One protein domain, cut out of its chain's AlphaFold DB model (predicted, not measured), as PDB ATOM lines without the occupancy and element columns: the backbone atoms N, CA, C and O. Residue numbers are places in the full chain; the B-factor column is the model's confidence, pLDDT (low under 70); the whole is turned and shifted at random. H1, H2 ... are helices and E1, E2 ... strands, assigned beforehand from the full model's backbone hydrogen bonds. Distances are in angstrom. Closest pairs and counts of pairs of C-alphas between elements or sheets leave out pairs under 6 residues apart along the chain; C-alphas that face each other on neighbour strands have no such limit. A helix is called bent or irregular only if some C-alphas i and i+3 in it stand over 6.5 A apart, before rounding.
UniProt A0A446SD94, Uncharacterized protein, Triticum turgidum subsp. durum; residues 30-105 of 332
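What this domain is: This is residues 30 to 105 of the 332 residues of an uncharacterized protein of Triticum turgidum subsp. durum (UniProt A0A446SD94). One long helix, H1, makes the longest axis, and the rest of the printed part wraps partway round it. From the far end of H1, residues 56 to 73 loop back to the short helix H2 on one side; residues 80 to 84 then cross the middle of H1 to the very short H3 on the other side, and E1 and the last residues run back toward the end where H1 begins. The printed part has 76 residues, with three named helices and one named strand in the order H1, H2, H3, E1; E1 pairs with no named strand, and the class is mostly helix. The whole is compact, with a radius of gyration of the C-alphas of 12.9 A, yet elongated, spanning 39 by 25 by 17 A.

How they stand to each other: H1, residues 31 to 55, is the longest helix. H2, residues 74 to 79, only just touches H1, with 3 pairs of C-alphas within 8 A. Their closest C-alphas, those of Ala 42 and Leu 77, are 6.9 A apart, and H1 touches H2 with residues 39 to 42 alone. The two run the same way at a steep tilt of 69 degrees, only just short of about perpendicular. H3, residues 85 to 88, is close to H1 but not clearly touching it; the closest C-alphas, those of Arg 45 and Phe 86, are 7.3 A apart. H2 and H3 are apart. E1, residues 94 to 96, and H1 are near each other, with 6 pairs of C-alphas within 10 A. The closest C-alphas of H3 and E1, those of Glu 87 and Tyr 95, are 5.6 A apart. E1 is apart from H2. In H1 and H2 every O i to N i+4 pair is within hydrogen-bond range; H3 is too short for such a pair, and its one O i to N i+3 pair is within range.

Where its parts are: H1 has 25 residues and measures 36.0 A from C-alpha 31 at (55.208, 70.454, -66.629) to C-alpha 55 at (63.655, 58.118, -99.383). It is not bent. H2 has 6 residues and is 8.6 A long, H3 has 4 residues and is 4.8 A long, and E1 has 3 residues and is 7.2 A long, ending with C-alpha 96 at (60.943, 58.539, -77.306).

The domain as a whole: The two C-alphas farthest apart, those of Thr 30 and Gly 57, are 39.6 A apart, while the first and last printed C-alphas, those of Thr 30 and Ser 105, are 12.6 A apart. The link from H1 to H2 is long, with 18 residues, whose C-alphas lie 11 to 19 A from the mean of the C-alphas. The links from H2 to H3 and from H3 to E1 are tight, with 5 residues each. The printed part has no cut. The mean pLDDT of the printed part is 91.0, and no printed residue is under 70.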
ATOM      1  N   THR A  30      59.779  69.657 -65.035       91.69
ATOM      2  CA  THR A  30      58.518  70.343 -64.703       91.69
ATOM      3  C   THR A  30      57.495  70.160 -65.827       91.69
ATOM      4  O   THR A  30      57.828  69.676 -66.909       91.69
ATOM      5  N   ASN A  31      56.237  70.541 -65.591       91.50
ATOM      6  CA  ASN A  31      55.208  70.454 -66.629       91.50
ATOM      7  C   ASN A  31      55.528  71.370 -67.820       91.50
ATOM      8  O   ASN A  31      55.348  70.960 -68.960       91.50
ATOM      9  N   GLU A  32      56.065  72.563 -67.566       93.62
ATOM     10  CA  GLU A  32      56.474  73.503 -68.615       93.62
ATOM     11  C   GLU A  32      57.619  72.928 -69.460       93.62
ATOM     12  O   GLU A  32      57.576  72.967 -70.687       93.62
ATOM     13  N   GLU A  33      58.616  72.313 -68.815       93.81
ATOM     14  CA  GLU A  33      59.734  71.667 -69.514       93.81
ATOM     15  C   GLU A  33      59.276  70.452 -70.340       93.81
ATOM     16  O   GLU A  33      59.823  70.184 -71.415       93.81
ATOM     17  N   LEU A  34      58.269  69.714 -69.856       92.62
ATOM     18  CA  LEU A  34      57.642  68.616 -70.594       92.62
ATOM     19  C   LEU A  34      56.863  69.123 -71.814       92.62
ATOM     20  O   LEU A  34      56.988  68.527 -72.883       92.62
ATOM     21  N   ASP A  35      56.124  70.225 -71.682       92.56
ATOM     22  CA  ASP A  35      55.394  70.846 -72.791       92.56
ATOM     23  C   ASP A  35      56.357  71.325 -73.890       92.56
ATOM     24  O   ASP A  35      56.143  71.058 -75.076       92.56
ATOM     25  N   GLU A  36      57.461  71.976 -73.515       94.38
ATOM     26  CA  GLU A  36      58.509  72.375 -74.462       94.38
ATOM     27  C   GLU A  36      59.170  71.169 -75.140       94.38
ATOM     28  O   GLU A  36      59.459  71.194 -76.341       94.38
ATOM     29  N   GLN A  37      59.413  70.099 -74.379       95.44
ATOM     30  CA  GLN A  37      59.948  68.854 -74.916       95.44
ATOM     31  C   GLN A  37      58.991  68.224 -75.934       95.44
ATOM     32  O   GLN A  37      59.436  67.823 -77.010       95.44
ATOM     33  N   ASP A  38      57.694  68.166 -75.636       94.81
ATOM     34  CA  ASP A  38      56.684  67.612 -76.540       94.81
ATOM     35  C   ASP A  38      56.605  68.386 -77.861       94.81
ATOM     36  O   ASP A  38      56.485  67.771 -78.927       94.81
ATOM     37  N   LEU A  39      56.748  69.716 -77.814       95.25
ATOM     38  CA  LEU A  39      56.821  70.555 -79.012       95.25
ATOM     39  C   LEU A  39      58.037  70.205 -79.874       95.25
ATOM     40  O   LEU A  39      57.883  69.953 -81.071       95.25
ATOM     41  N   ARG A  40      59.232  70.103 -79.276       95.75
ATOM     42  CA  ARG A  40      60.449  69.698 -80.007       95.75
ATOM     43  C   ARG A  40      60.319  68.290 -80.587       95.75
ATOM     44  O   ARG A  40      60.614  68.068 -81.761       95.75
ATOM     45  N   HIS A  41      59.831  67.336 -79.793       96.88
ATOM     46  CA  HIS A  41      59.667  65.941 -80.211       96.88
ATOM     47  C   HIS A  41      58.660  65.789 -81.354       96.88
ATOM     48  O   HIS A  41      58.850  64.937 -82.224       96.88
ATOM     49  N   ALA A  42      57.620  66.624 -81.404       96.94
ATOM     50  CA  ALA A  42      56.679  66.639 -82.519       96.94
ATOM     51  C   ALA A  42      57.363  66.989 -83.851       96.94
ATOM     52  O   ALA A  42      57.116  66.324 -84.861       96.94
ATOM     53  N   LEU A  43      58.267  67.973 -83.849       96.62
ATOM     54  CA  LEU A  43      59.023  68.359 -85.044       96.62
ATOM     55  C   LEU A  43      59.976  67.242 -85.493       96.62
ATOM     56  O   LEU A  43      60.030  66.918 -86.679       96.62
ATOM     57  N   TYR A  44      60.654  66.572 -84.555       97.06
ATOM     58  CA  TYR A  44      61.510  65.413 -84.855       97.06
ATOM     59  C   TYR A  44      60.741  64.268 -85.538       97.06
ATOM     60  O   TYR A  44      61.219  63.673 -86.513       97.06
ATOM     61  N   ARG A  45      59.522  63.981 -85.061       96.44
ATOM     62  CA  ARG A  45      58.615  62.993 -85.667       96.44
ATOM     63  C   ARG A  45      58.194  63.399 -87.076       96.44
ATOM     64  O   ARG A  45      58.228  62.562 -87.978       96.44
ATOM     65  N   LEU A  46      57.830  64.668 -87.278       95.31
ATOM     66  CA  LEU A  46      57.428  65.195 -88.583       95.31
ATOM     67  C   LEU A  46      58.567  65.104 -89.607       95.31
ATOM     68  O   LEU A  46      58.360  64.581 -90.702       95.31
ATOM     69  N   ARG A  47      59.779  65.545 -89.243       94.81
ATOM     70  CA  ARG A  47      60.976  65.452 -90.098       94.81
ATOM     71  C   ARG A  47      61.261  64.013 -90.515       94.81
ATOM     72  O   ARG A  47      61.435  63.733 -91.700       94.81
ATOM     73  N   SER A  48      61.222  63.087 -89.559       94.06
ATOM     74  CA  SER A  48      61.452  61.664 -89.833       94.06
ATOM     75  C   SER A  48      60.371  61.058 -90.724       94.06
ATOM     76  O   SER A  48      60.685  60.288 -91.630       94.06
ATOM     77  N   TYR A  49      59.103  61.426 -90.520       93.69
ATOM     78  CA  TYR A  49      58.009  60.995 -91.391       93.69
ATOM     79  C   TYR A  49      58.219  61.466 -92.834       93.69
ATOM     80  O   TYR A  49      58.183  60.659 -93.762       93.69
ATOM     81  N   LYS A  50      58.530  62.753 -93.027       92.81
ATOM     82  CA  LYS A  50      58.820  63.314 -94.353       92.81
ATOM     83  C   LYS A  50      60.019  62.658 -95.026       92.81
ATOM     84  O   LYS A  50      59.976  62.396 -96.226       92.81
ATOM     85  N   HIS A  51      61.072  62.366 -94.265       91.62
ATOM     86  CA  HIS A  51      62.227  61.637 -94.776       91.62
ATOM     87  C   HIS A  51      61.830  60.249 -95.290       91.62
ATOM     88  O   HIS A  51      62.184  59.904 -96.414       91.62
ATOM     89  N   LYS A  52      61.007  59.498 -94.540       89.69
ATOM     90  CA  LYS A  52      60.482  58.202 -95.003       89.69
ATOM     91  C   LYS A  52      59.651  58.317 -96.279       89.69
ATOM     92  O   LYS A  52      59.780  57.466 -97.151       89.69
ATOM     93  N   LEU A  53      58.827  59.356 -96.428       90.19
ATOM     94  CA  LEU A  53      58.087  59.580 -97.677       90.19
ATOM     95  C   LEU A  53      59.033  59.783 -98.870       90.19
ATOM     96  O   LEU A  53      58.801  59.231 -99.943       90.19
ATOM     97  N   LYS A  54      60.101  60.568 -98.681       87.81
ATOM     98  CA  LYS A  54      61.046  60.925 -99.749       87.81
ATOM     99  C   LYS A  54      61.980  59.774-100.132       87.81
ATOM    100  O   LYS A  54      62.121  59.497-101.317       87.81
ATOM    101  N   GLU A  55      62.625  59.144 -99.155       83.88
ATOM    102  CA  GLU A  55      63.655  58.118 -99.383       83.88
ATOM    103  C   GLU A  55      63.057  56.724 -99.587       83.88
ATOM    104  O   GLU A  55      63.520  55.969-100.437       83.88
ATOM    105  N   GLU A  56      62.008  56.367 -98.837       78.25
ATOM    106  CA  GLU A  56      61.406  55.027 -98.909       78.25
ATOM    107  C   GLU A  56      60.271  54.943 -99.947       78.25
ATOM    108  O   GLU A  56      59.668  53.883-100.105       78.25
ATOM    109  N   GLY A  57      59.953  56.047-100.640       76.44
ATOM    110  CA  GLY A  57      58.896  56.105-101.659       76.44
ATOM    111  C   GLY A  57      57.495  55.816-101.113       76.44
ATOM    112  O   GLY A  57      56.638  55.312-101.838       76.44
ATOM    113  N   LYS A  58      57.267  56.078 -99.820       76.44
ATOM    114  CA  LYS A  58      55.982  55.818 -99.163       76.44
ATOM    115  C   LYS A  58      54.934  56.856 -99.550       76.44
ATOM    116  O   LYS A  58      55.237  58.031 -99.741       76.44
ATOM    117  N   GLU A  59      53.689  56.403 -99.629       81.56
ATOM    118  CA  GLU A  59      52.533  57.252 -99.900       81.56
ATOM    119  C   GLU A  59      52.248  58.175 -98.703       81.56
ATOM    120  O   GLU A  59      52.383  57.765 -97.544       81.56
ATOM    121  N   ASP A  60      51.859  59.425 -98.967       87.62
ATOM    122  CA  ASP A  60      51.542  60.398 -97.915       87.62
ATOM    123  C   ASP A  60      50.161  60.120 -97.315       87.62
ATOM    124  O   ASP A  60      49.170  60.787 -97.599       87.62
ATOM    125  N   THR A  61      50.101  59.101 -96.461       84.94
ATOM    126  CA  THR A  61      48.870  58.668 -95.790       84.94
ATOM    127  C   THR A  61      48.261  59.752 -94.897       84.94
ATOM    128  O   THR A  61      47.075  59.689 -94.579       84.94
ATOM    129  N   PHE A  62      49.054  60.731 -94.450       86.00
ATOM    130  CA  PHE A  62      48.611  61.734 -93.482       86.00
ATOM    131  C   PHE A  62      48.443  63.138 -94.065       86.00
ATOM    132  O   PHE A  62      47.999  64.021 -93.329       86.00
ATOM    133  N   GLY A  63      48.760  63.344 -95.346       87.88
ATOM    134  CA  GLY A  63      48.661  64.643 -96.014       87.88
ATOM    135  C   GLY A  63      49.603  65.691 -95.417       87.88
ATOM    136  O   GLY A  63      49.223  66.853 -95.288       87.88
ATOM    137  N   LEU A  64      50.791  65.280 -94.961       89.75
ATOM    138  CA  LEU A  64      51.733  66.157 -94.246       89.75
ATOM    139  C   LEU A  64      52.968  66.516 -95.070       89.75
ATOM    140  O   LEU A  64      53.840  67.236 -94.577       89.75
ATOM    141  N   LYS A  65      53.084  66.014 -96.304       87.06
ATOM    142  CA  LYS A  65      54.247  66.243 -97.166       87.06
ATOM    143  C   LYS A  65      54.529  67.735 -97.366       87.06
ATOM    144  O   LYS A  65      55.678  68.158 -97.202       87.06
ATOM    145  N   ASP A  66      53.482  68.518 -97.611       87.56
ATOM    146  CA  ASP A  66      53.582  69.935 -97.983       87.56
ATOM    147  C   ASP A  66      53.556  70.901 -96.784       87.56
ATOM    148  O   ASP A  66      53.775  72.096 -96.954       87.56
ATOM    149  N   ILE A  67      53.346  70.406 -95.559       89.38
ATOM    150  CA  ILE A  67      53.257  71.247 -94.350       89.38
ATOM    151  C   ILE A  67      54.647  71.697 -93.915       89.38
ATOM    152  O   ILE A  67      55.463  70.850 -93.553       89.38
ATOM    153  N   SER A  68      54.958  72.990 -93.917       88.31
ATOM    154  CA  SER A  68      56.276  73.454 -93.473       88.31
ATOM    155  C   SER A  68      56.395  73.442 -91.941       88.31
ATOM    156  O   SER A  68      55.399  73.435 -91.221       88.31
ATOM    157  N   GLU A  69      57.622  73.451 -91.411       87.81
ATOM    158  CA  GLU A  69      57.817  73.599 -89.958       87.81
ATOM    159  C   GLU A  69      57.366  74.971 -89.442       87.81
ATOM    160  O   GLU A  69      56.992  75.079 -88.280       87.81
ATOM    161  N   ALA A  70      57.343  76.000 -90.298       87.12
ATOM    162  CA  ALA A  70      56.820  77.318 -89.942       87.12
ATOM    163  C   ALA A  70      55.296  77.299 -89.732       87.12
ATOM    164  O   ALA A  70      54.786  78.071 -88.926       87.12
ATOM    165  N   ASP A  71      54.591  76.379 -90.395       88.06
ATOM    166  CA  ASP A  71      53.148  76.163 -90.216       88.06
ATOM    167  C   ASP A  71      52.834  75.318 -88.965       88.06
ATOM    168  O   ASP A  71      51.672  75.114 -88.615       88.06
ATOM    169  N   CYS A  72      53.861  74.791 -88.287       91.00
ATOM    170  CA  CYS A  72      53.722  73.915 -87.126       91.00
ATOM    171  C   CYS A  72      53.753  74.697 -85.807       91.00
ATOM    172  O   CYS A  72      54.600  74.444 -84.947       91.00
ATOM    173  N   ASP A  73      52.823  75.637 -85.631       92.25
ATOM    174  CA  ASP A  73      52.671  76.341 -84.359       92.25
ATOM    175  C   ASP A  73      52.183  75.418 -83.217       92.25
ATOM    176  O   ASP A  73      51.817  74.251 -83.408       92.25
ATOM    177  N   GLN A  74      52.192  75.932 -81.983       92.31
ATOM    178  CA  GLN A  74      51.812  75.152 -80.802       92.31
ATOM    179  C   GLN A  74      50.366  74.628 -80.874       92.31
ATOM    180  O   GLN A  74      50.093  73.527 -80.385       92.31
ATOM    181  N   GLU A  75      49.437  75.387 -81.458       93.19
ATOM    182  CA  GLU A  75      48.032  74.987 -81.572       93.19
ATOM    183  C   GLU A  75      47.875  73.847 -82.583       93.19
ATOM    184  O   GLU A  75      47.244  72.823 -82.287       93.19
ATOM    185  N   PHE A  76      48.528  73.968 -83.736       94.00
ATOM    186  CA  PHE A  76      48.578  72.943 -84.763       94.00
ATOM    187  C   PHE A  76      49.187  71.645 -84.225       94.00
ATOM    188  O   PHE A  76      48.586  70.575 -84.361       94.00
ATOM    189  N   LEU A  77      50.339  71.722 -83.551       95.00
ATOM    190  CA  LEU A  77      51.000  70.549 -82.975       95.00
ATOM    191  C   LEU A  77      50.120  69.856 -81.924       95.00
ATOM    192  O   LEU A  77      50.003  68.627 -81.944       95.00
ATOM    193  N   LYS A  78      49.428  70.616 -81.062       93.19
ATOM    194  CA  LYS A  78      48.454  70.069 -80.099       93.19
ATOM    195  C   LYS A  78      47.280  69.384 -80.804       93.19
ATOM    196  O   LYS A  78      46.917  68.267 -80.430       93.19
ATOM    197  N   LYS A  79      46.730  69.991 -81.863       93.69
ATOM    198  CA  LYS A  79      45.651  69.403 -82.680       93.69
ATOM    199  C   LYS A  79      46.077  68.086 -83.335       93.69
ATOM    200  O   LYS A  79      45.294  67.139 -83.375       93.69
ATOM    201  N   GLN A  80      47.330  67.996 -83.778       93.00
ATOM    202  CA  GLN A  80      47.935  66.770 -84.312       93.00
ATOM    203  C   GLN A  80      48.411  65.790 -83.225       93.00
ATOM    204  O   GLN A  80      49.028  64.768 -83.540       93.00
ATOM    205  N   ARG A  81      48.145  66.083 -81.942       94.06
ATOM    206  CA  ARG A  81      48.598  65.301 -80.779       94.06
ATOM    207  C   ARG A  81      50.106  65.033 -80.813       94.06
ATOM    208  O   ARG A  81      50.553  63.908 -80.579       94.06
ATOM    209  N   PHE A  82      50.883  66.053 -81.176       95.00
ATOM    210  CA  PHE A  82      52.345  66.013 -81.286       95.00
ATOM    211  C   PHE A  82      52.873  64.884 -82.181       95.00
ATOM    212  O   PHE A  82      53.990  64.398 -81.991       95.00
ATOM    213  N   PHE A  83      52.042  64.419 -83.122       94.94
ATOM    214  CA  PHE A  83      52.321  63.299 -84.015       94.94
ATOM    215  C   PHE A  83      52.689  61.976 -83.318       94.94
ATOM    216  O   PHE A  83      53.268  61.094 -83.953       94.94
ATOM    217  N   ARG A  84      52.318  61.786 -82.040       92.56
ATOM    218  CA  ARG A  84      52.628  60.557 -81.276       92.56
ATOM    219  C   ARG A  84      52.139  59.279 -81.962       92.56
ATOM    220  O   ARG A  84      52.802  58.247 -81.884       92.56
ATOM    221  N   ARG A  85      51.059  59.380 -82.746       92.38
ATOM    222  CA  ARG A  85      50.531  58.281 -83.566       92.38
ATOM    223  C   ARG A  85      51.594  57.602 -84.436       92.38
ATOM    224  O   ARG A  85      51.525  56.394 -84.609       92.38
ATOM    225  N   PHE A  86      52.588  58.330 -84.958       91.94
ATOM    226  CA  PHE A  86      53.624  57.729 -85.810       91.94
ATOM    227  C   PHE A  86      54.456  56.678 -85.075       91.94
ATOM    228  O   PHE A  86      54.919  55.717 -85.690       91.94
ATOM    229  N   GLU A  87      54.632  56.856 -83.768       89.00
ATOM    230  CA  GLU A  87      55.256  55.863 -82.907       89.00
ATOM    231  C   GLU A  87      54.257  54.731 -82.624       89.00
ATOM    232  O   GLU A  87      54.586  53.569 -82.836       89.00
ATOM    233  N   GLU A  88      53.027  55.051 -82.213       86.44
ATOM    234  CA  GLU A  88      51.991  54.081 -81.809       86.44
ATOM    235  C   GLU A  88      51.666  53.048 -82.899       86.44
ATOM    236  O   GLU A  88      51.651  51.848 -82.628       86.44
ATOM    237  N   ILE A  89      51.477  53.493 -84.144       88.62
ATOM    238  CA  ILE A  89      51.198  52.610 -85.287       88.62
ATOM    239  C   ILE A  89      52.472  52.147 -86.012       88.62
ATOM    240  O   ILE A  89      52.404  51.624 -87.121       88.62
ATOM    241  N   SER A  90      53.645  52.333 -85.393       85.38
ATOM    242  CA  SER A  90      54.947  51.877 -85.904       85.38
ATOM    243  C   SER A  90      55.307  52.386 -87.310       85.38
ATOM    244  O   SER A  90      56.068  51.739 -88.030       85.38
ATOM    245  N   THR A  91      54.797  53.561 -87.704       89.56
ATOM    246  CA  THR A  91      55.254  54.275 -88.912       89.56
ATOM    247  C   THR A  91      56.741  54.609 -88.797       89.56
ATOM    248  O   THR A  91      57.512  54.469 -89.753       89.56
ATOM    249  N   LEU A  92      57.159  55.014 -87.598       92.00
ATOM    250  CA  LEU A  92      58.553  55.183 -87.220       92.00
ATOM    251  C   LEU A  92      59.052  53.921 -86.510       92.00
ATOM    252  O   LEU A  92      58.355  53.298 -85.713       92.00
ATOM    253  N   ASP A  93      60.291  53.560 -86.809       91.75
ATOM    254  CA  ASP A  93      61.035  52.426 -86.253       91.75
ATOM    255  C   ASP A  93      61.813  52.800 -84.988       91.75
ATOM    256  O   ASP A  93      62.733  52.103 -84.560       91.75
ATOM    257  N   TRP A  94      61.405  53.904 -84.379       95.94
ATOM    258  CA  TRP A  94      61.933  54.474 -83.159       95.94
ATOM    259  C   TRP A  94      60.808  55.187 -82.403       95.94
ATOM    260  O   TRP A  94      59.718  55.402 -82.940       95.94
ATOM    261  N   TYR A  95      61.060  55.504 -81.141       96.38
ATOM    262  CA  TYR A  95      60.177  56.286 -80.283       96.38
ATOM    263  C   TYR A  95      60.988  56.995 -79.195       96.38
ATOM    264  O   TYR A  95      62.148  56.653 -78.948       96.38
ATOM    265  N   PHE A  96      60.379  57.973 -78.529       96.44
ATOM    266  CA  PHE A  96      60.943  58.539 -77.306       96.44
ATOM    267  C   PHE A  96      60.458  57.751 -76.089       96.44
ATOM    268  O   PHE A  96      59.255  57.634 -75.851       96.44
ATOM    269  N   HIS A  97      61.383  57.178 -75.315       94.88
ATOM    270  CA  HIS A  97      61.014  56.289 -74.215       94.88
ATOM    271  C   HIS A  97      60.304  57.056 -73.085       94.88
ATOM    272  O   HIS A  97      60.900  57.983 -72.525       94.88
ATOM    273  N   PRO A  98      59.079  56.662 -72.672       92.12
ATOM    274  CA  PRO A  98      58.280  57.434 -71.716       92.12
ATOM    275  C   PRO A  98      58.978  57.724 -70.386       92.12
ATOM    276  O   PRO A  98      58.814  58.808 -69.828       92.12
ATOM    277  N   ASP A  99      59.773  56.784 -69.873       90.62
ATOM    278  CA  ASP A  99      60.500  56.996 -68.617       90.62
ATOM    279  C   ASP A  99      61.747  57.864 -68.786       90.62
ATOM    280  O   ASP A  99      62.069  58.647 -67.894       90.62
ATOM    281  N   TYR A 100      62.400  57.818 -69.951       92.81
ATOM    282  CA  TYR A 100      63.568  58.657 -70.234       92.81
ATOM    283  C   TYR A 100      63.140  60.107 -70.486       92.81
ATOM    284  O   TYR A 100      63.828  61.044 -70.082       92.81
ATOM    285  N   CYS A 101      61.951  60.308 -71.060       92.56
ATOM    286  CA  CYS A 101      61.334  61.624 -71.237       92.56
ATOM    287  C   CYS A 101      61.024  62.356 -69.931       92.56
ATOM    288  O   CYS A 101      60.885  63.572 -69.958       92.56
ATOM    289  N   LYS A 102      60.919  61.653 -68.797       89.56
ATOM    290  CA  LYS A 102      60.697  62.274 -67.478       89.56
ATOM    291  C   LYS A 102      62.005  62.731 -66.823       89.56
ATOM    292  O   LYS A 102      61.965  63.536 -65.893       89.56
ATOM    293  N   GLY A 103      63.142  62.188 -67.260       87.69
ATOM    294  CA  GLY A 103      64.454  62.451 -66.676       87.69
ATOM    295  C   GLY A 103      65.062  63.744 -67.208       87.69
ATOM    296  O   GLY A 103      65.344  63.849 -68.402       87.69
ATOM    297  N   GLY A 104      65.308  64.715 -66.325       85.38
ATOM    298  CA  GLY A 104      65.891  66.005 -66.701       85.38
ATOM    299  C   GLY A 104      67.380  65.961 -67.054       85.38
ATOM    300  O   GLY A 104      67.860  66.865 -67.725       85.38
ATOM    301  N   SER A 105      68.116  64.918 -66.655       88.00
ATOM    302  CA  SER A 105      69.544  64.763 -66.995       88.00
ATOM    303  C   SER A 105      69.812  64.213 -68.386       88.00
ATOM    304  O   SER A 105      70.961  64.214 -68.820       88.00
TER     305      SER A 105